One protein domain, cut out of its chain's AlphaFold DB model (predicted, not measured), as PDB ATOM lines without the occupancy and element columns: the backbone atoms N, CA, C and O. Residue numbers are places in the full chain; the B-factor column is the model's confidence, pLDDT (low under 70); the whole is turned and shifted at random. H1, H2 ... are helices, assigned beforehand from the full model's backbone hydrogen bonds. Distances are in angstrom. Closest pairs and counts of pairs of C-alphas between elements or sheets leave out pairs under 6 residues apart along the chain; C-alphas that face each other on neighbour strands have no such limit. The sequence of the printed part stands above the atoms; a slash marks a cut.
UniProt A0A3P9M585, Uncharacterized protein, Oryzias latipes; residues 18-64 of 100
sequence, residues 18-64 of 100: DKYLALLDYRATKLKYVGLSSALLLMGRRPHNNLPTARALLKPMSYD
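Overview. This is residues 18 to 64 of the 100 residues of an uncharacterized protein of Oryzias latipes (UniProt A0A3P9M585). Little regular structure: three short, separate helices strung on long loops, with H1 at one end of the longest axis and the tail of residues 59 to 64 running to the other. H2 lies between these ends, while the loop at residues 31 to 34 swings out away from H3. The 47 printed residues have three named helices, H1, H2, H3 in chain order, and no named strand; the class is all helix, with 18 residues in named elements. The whole is compact, radius of gyration of the C-alphas 10.8 A, spanning 34 by 25 by 15 A.

Along the chain. H1, residues 19 to 26, starts at C-alpha (169.809, 150.668, 151.764) and is 10.4 A long. H2, residues 38 to 43, measures 8.7 A. H3, residues 55 to 58, measures 5.3 A and ends at C-alpha (177.435, 165.000, 169.346).

Arrangement. H1 and H2 are only just apart, their closest C-alphas 8.4 A from each other. H3 is apart from both. Every O i to N i+4 pair is within hydrogen-bond range in H1 and H2; H3 is too short for one.

Size, cuts and confidence. The C-alphas of Asp 18 and Asp 64, the farthest apart, are 34.4 A apart. The printed part has no cut; both links are long, 11 residues each. Residues 50 to 53 are under pLDDT 70.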
ATOM      1  N   ASP A  18     170.042 153.728 148.169       85.44
ATOM      2  CA  ASP A  18     171.028 153.058 149.015       85.44
ATOM      3  C   ASP A  18     170.394 152.619 150.345       85.44
ATOM      4  O   ASP A  18     169.947 153.430 151.163       85.44
ATOM      5  N   LYS A  19     170.373 151.301 150.565       85.06
ATOM      6  CA  LYS A  19     169.809 150.668 151.764       85.06
ATOM      7  C   LYS A  19     170.605 151.011 153.022       85.06
ATOM      8  O   LYS A  19     170.012 151.153 154.091       85.06
ATOM      9  N   TYR A  20     171.927 151.124 152.917       84.19
ATOM     10  CA  TYR A  20     172.780 151.366 154.079       84.19
ATOM     11  C   TYR A  20     172.602 152.789 154.583       84.19
ATOM     12  O   TYR A  20     172.395 152.992 155.781       84.19
ATOM     13  N   LEU A  21     172.574 153.761 153.671       81.75
ATOM     14  CA  LEU A  21     172.310 155.151 154.020       81.75
ATOM     15  C   LEU A  21     170.933 155.317 154.681       81.75
ATOM     16  O   LEU A  21     170.824 155.953 155.729       81.75
ATOM     17  N   ALA A  22     169.909 154.640 154.155       83.25
ATOM     18  CA  ALA A  22     168.570 154.653 154.743       83.25
ATOM     19  C   ALA A  22     168.539 154.137 156.189       83.25
ATOM     20  O   ALA A  22     167.831 154.689 157.031       83.25
ATOM     21  N   LEU A  23     169.323 153.101 156.507       84.62
ATOM     22  CA  LEU A  23     169.450 152.600 157.878       84.62
ATOM     23  C   LEU A  23     170.159 153.609 158.792       84.62
ATOM     24  O   LEU A  23     169.762 153.770 159.953       84.62
ATOM     25  N   LEU A  24     171.188 154.298 158.282       83.25
ATOM     26  CA  LEU A  24     171.910 155.337 159.025       83.25
ATOM     27  C   LEU A  24     171.042 156.567 159.311       83.25
ATOM     28  O   LEU A  24     171.201 157.178 160.375       83.25
ATOM     29  N   ASP A  25     170.111 156.892 158.421       82.75
ATOM     30  CA  ASP A  25     169.129 157.947 158.651       82.75
ATOM     31  C   ASP A  25     168.026 157.474 159.597       82.75
ATOM     32  O   ASP A  25     167.725 158.162 160.574       82.75
ATOM     33  N   TYR A  26     167.506 156.256 159.407       84.62
ATOM     34  CA  TYR A  26     166.476 155.669 160.267       84.62
ATOM     35  C   TYR A  26     166.886 155.661 161.744       84.62
ATOM     36  O   TYR A  26     166.120 156.101 162.604       84.62
ATOM     37  N   ARG A  27     168.125 155.265 162.067       86.44
ATOM     38  CA  ARG A  27     168.630 155.282 163.459       86.44
ATOM     39  C   ARG A  27     168.695 156.681 164.084       86.44
ATOM     40  O   ARG A  27     168.792 156.772 165.313       86.44
ATOM     41  N   ALA A  28     168.706 157.735 163.264       85.00
ATOM     42  CA  ALA A  28     168.748 159.145 163.653       85.00
ATOM     43  C   ALA A  28     167.365 159.830 163.588       85.00
ATOM     44  O   ALA A  28     167.246 160.991 164.000       85.00
ATOM     45  N   THR A  29     166.328 159.131 163.107       84.25
ATOM     46  CA  THR A  29     164.949 159.632 163.092       84.25
ATOM     47  C   THR A  29     164.336 159.648 164.489       84.25
ATOM     48  O   THR A  29     164.437 158.696 165.265       84.25
ATOM     49  N   LYS A  30     163.668 160.754 164.824       87.69
ATOM     50  CA  LYS A  30     162.978 160.897 166.106       87.69
ATOM     51  C   LYS A  30     161.721 160.033 166.125       87.69
ATOM     52  O   LYS A  30     160.902 160.079 165.208       87.69
ATOM     53  N   LEU A  31     161.520 159.307 167.220       87.00
ATOM     54  CA  LEU A  31     160.279 158.587 167.465       87.00
ATOM     55  C   LEU A  31     159.150 159.586 167.724       87.00
ATOM     56  O   LEU A  31     159.255 160.411 168.631       87.00
ATOM     57  N   LYS A  32     158.042 159.463 166.985       83.06
ATOM     58  CA  LYS A  32     156.902 160.401 167.015       83.06
ATOM     59  C   LYS A  32     156.404 160.746 168.422       83.06
ATOM     60  O   LYS A  32     156.050 161.885 168.687       83.06
ATOM     61  N   TYR A  33     156.378 159.766 169.322       85.12
ATOM     62  CA  TYR A  33     155.828 159.946 170.664       85.12
ATOM     63  C   TYR A  33     156.867 160.334 171.709       85.12
ATOM     64  O   TYR A  33     156.499 160.941 172.700       85.12
ATOM     65  N   VAL A  34     158.139 159.973 171.519       87.06
ATOM     66  CA  VAL A  34     159.202 160.191 172.518       87.06
ATOM     67  C   VAL A  34     160.041 161.426 172.188       87.06
ATOM     68  O   VAL A  34     160.662 162.001 173.075       87.06
ATOM     69  N   GLY A  35     160.082 161.843 170.921       87.00
ATOM     70  CA  GLY A  35     160.918 162.950 170.444       87.00
ATOM     71  C   GLY A  35     162.420 162.638 170.431       87.00
ATOM     72  O   GLY A  35     163.218 163.470 170.005       87.00
ATOM     73  N   LEU A  36     162.807 161.434 170.863       88.06
ATOM     74  CA  LEU A  36     164.179 160.936 170.881       88.06
ATOM     75  C   LEU A  36     164.368 159.892 169.782       88.06
ATOM     76  O   LEU A  36     163.432 159.190 169.399       88.06
ATOM     77  N   SER A  37     165.593 159.809 169.277       88.75
ATOM     78  CA  SER A  37     165.974 158.820 168.275       88.75
ATOM     79  C   SER A  37     166.330 157.485 168.915       88.75
ATOM     80  O   SER A  37     166.858 157.459 170.028       88.75
ATOM     81  N   SER A  38     166.155 156.385 168.188       87.94
ATOM     82  CA  SER A  38     166.526 155.040 168.651       87.94
ATOM     83  C   SER A  38     167.996 154.957 169.084       87.94
ATOM     84  O   SER A  38     168.297 154.463 170.167       87.94
ATOM     85  N   ALA A  39     168.918 155.519 168.295       88.38
ATOM     86  CA  ALA A  39     170.337 155.555 168.655       88.38
ATOM     87  C   ALA A  39     170.639 156.461 169.859       88.38
ATOM     88  O   ALA A  39     171.548 156.167 170.625       88.38
ATOM     89  N   LEU A  40     169.870 157.538 170.048       88.69
ATOM     90  CA  LEU A  40     170.033 158.444 171.188       88.69
ATOM     91  C   LEU A  40     169.587 157.773 172.493       88.69
ATOM     92  O   LEU A  40     170.246 157.934 173.512       88.69
ATOM     93  N   LEU A  41     168.515 156.980 172.444       90.00
ATOM     94  CA  LEU A  41     168.065 156.159 173.570       90.00
ATOM     95  C   LEU A  41     169.044 155.027 173.904       90.00
ATOM     96  O   LEU A  41     169.159 154.637 175.055       90.00
ATOM     97  N   LEU A  42     169.741 154.474 172.913       88.38
ATOM     98  CA  LEU A  42     170.698 153.397 173.161       88.38
ATOM     99  C   LEU A  42     172.056 153.924 173.644       88.38
ATOM    100  O   LEU A  42     172.647 153.370 174.562       88.38
ATOM    101  N   MET A  43     172.555 154.985 173.006       87.69
ATOM    102  CA  MET A  43     173.943 155.439 173.150       87.69
ATOM    103  C   MET A  43     174.081 156.731 173.962       87.69
ATOM    104  O   MET A  43     175.199 157.191 174.180       87.69
ATOM    105  N   GLY A  44     172.971 157.383 174.324       87.19
ATOM    106  CA  GLY A  44     172.980 158.676 175.013       87.19
ATOM    107  C   GLY A  44     173.534 159.833 174.175       87.19
ATOM    108  O   GLY A  44     173.740 160.915 174.700       87.19
ATOM    109  N   ARG A  45     173.794 159.651 172.876       84.94
ATOM    110  CA  ARG A  45     174.264 160.710 171.963       84.94
ATOM    111  C   ARG A  45     173.699 160.530 170.562       84.94
ATOM    112  O   ARG A  45     173.283 159.429 170.194       84.94
ATOM    113  N   ARG A  46     173.710 161.590 169.752       83.19
ATOM    114  CA  ARG A  46     173.307 161.485 168.345       83.19
ATOM    115  C   ARG A  46     174.455 160.885 167.518       83.19
ATOM    116  O   ARG A  46     175.578 161.382 167.611       83.19
ATOM    117  N   PRO A  47     174.215 159.832 166.718       80.88
ATOM    118  CA  PRO A  47     175.229 159.319 165.808       80.88
ATOM    119  C   PRO A  47     175.510 160.335 164.696       80.88
ATOM    120  O   PRO A  47     174.602 161.036 164.248       80.88
ATOM    121  N   HIS A  48     176.759 160.381 164.230       76.06
ATOM    122  CA  HIS A  48     177.132 161.178 163.066       76.06
ATOM    123  C   HIS A  48     176.390 160.676 161.819       76.06
ATOM    124  O   HIS A  48     176.309 159.466 161.573       76.06
ATOM    125  N   ASN A  49     175.847 161.608 161.043       73.81
ATOM    126  CA  ASN A  49     175.329 161.377 159.699       73.81
ATOM    127  C   ASN A  49     176.046 162.315 158.716       73.81
ATOM    128  O   ASN A  49     176.858 163.145 159.121       73.81
ATOM    129  N   ASN A  50     175.737 162.182 157.428       65.62
ATOM    130  CA  ASN A  50     176.338 163.005 156.373       65.62
ATOM    131  C   ASN A  50     175.946 164.489 156.471       65.62
ATOM    132  O   ASN A  50     176.503 165.323 155.764       65.62
ATOM    133  N   LEU A  51     174.983 164.826 157.335       67.75
ATOM    134  CA  LEU A  51     174.559 166.197 157.544       67.75
ATOM    135  C   LEU A  51     175.470 166.870 158.575       67.75
ATOM    136  O   LEU A  51     175.746 166.289 159.633       67.75
ATOM    137  N   PRO A  52     175.900 168.116 158.317       62.19
ATOM    138  CA  PRO A  52     176.649 168.882 159.296       62.19
ATOM    139  C   PRO A  52     175.804 169.014 160.564       62.19
ATOM    140  O   PRO A  52     174.767 169.674 160.602       62.19
ATOM    141  N   THR A  53     176.239 168.320 161.610       66.19
ATOM    142  CA  THR A  53     175.556 168.281 162.897       66.19
ATOM    143  C   THR A  53     176.284 169.212 163.854       66.19
ATOM    144  O   THR A  53     177.509 169.154 163.979       66.19
ATOM    145  N   ALA A  54     175.538 170.073 164.551       73.00
ATOM    146  CA  ALA A  54     176.108 170.953 165.564       73.00
ATOM    147  C   ALA A  54     176.900 170.134 166.598       73.00
ATOM    148  O   ALA A  54     176.388 169.148 167.133       73.00
ATOM    149  N   ARG A  55     178.130 170.561 166.923       76.19
ATOM    150  CA  ARG A  55     179.022 169.844 167.860       76.19
ATOM    151  C   ARG A  55     178.367 169.565 169.217       76.19
ATOM    152  O   ARG A  55     178.678 168.562 169.849       76.19
ATOM    153  N   ALA A  56     177.433 170.415 169.644       73.56
ATOM    154  CA  ALA A  56     176.651 170.222 170.861       73.56
ATOM    155  C   ALA A  56     175.789 168.943 170.838       73.56
ATOM    156  O   ALA A  56     175.676 168.280 171.860       73.56
ATOM    157  N   LEU A  57     175.239 168.556 169.682       72.19
ATOM    158  CA  LEU A  57     174.393 167.361 169.532       72.19
ATOM    159  C   LEU A  57     175.194 166.048 169.507       72.19
ATOM    160  O   LEU A  57     174.615 164.970 169.644       72.19
ATOM    161  N   LEU A  58     176.512 166.137 169.310       74.25
ATOM    162  CA  LEU A  58     177.435 165.000 169.346       74.25
ATOM    163  C   LEU A  58     177.896 164.666 170.769       74.25
ATOM    164  O   LEU A  58     178.441 163.584 171.004       74.25
ATOM    165  N   LYS A  59     177.691 165.590 171.715       81.12
ATOM    166  CA  LYS A  59     177.995 165.364 173.125       81.12
ATOM    167  C   LYS A  59     176.983 164.384 173.728       81.12
ATOM    168  O   LYS A  59     175.826 164.361 173.298       81.12
ATOM    169  N   PRO A  60     177.402 163.572 174.712       80.06
ATOM    170  CA  PRO A  60     176.469 162.755 175.469       80.06
ATOM    171  C   PRO A  60     175.437 163.658 176.151       80.06
ATOM    172  O   PRO A  60     175.780 164.660 176.777       80.06
ATOM    173  N   MET A  61     174.170 163.299 175.993       81.38
ATOM    174  CA  MET A  61     173.012 163.975 176.548       81.38
ATOM    175  C   MET A  61     172.282 162.992 177.459       81.38
ATOM    176  O   MET A  61     171.890 161.902 177.037       81.38
ATOM    177  N   SER A  62     172.086 163.382 178.714       82.88
ATOM    178  CA  SER A  62     171.237 162.632 179.631       82.88
ATOM    179  C   SER A  62     169.768 162.909 179.315       82.88
ATOM    180  O   SER A  62     169.368 164.031 178.999       82.88
ATOM    181  N   TYR A  63     168.947 161.868 179.380       87.69
ATOM    182  CA  TYR A  63     167.498 161.981 179.284       87.69
ATOM    183  C   TYR A  63     166.859 161.232 180.451       87.69
ATOM    184  O   TYR A  63     167.414 160.264 180.974       87.69
ATOM    185  N   ASP A  64     165.667 161.667 180.853       92.31
ATOM    186  CA  ASP A  64     164.926 161.001 181.918       92.31
ATOM    187  C   ASP A  64     164.352 159.663 181.426       92.31
ATOM    188  O   ASP A  64     163.358 159.595 180.693       92.31
TER     189      ASP A  64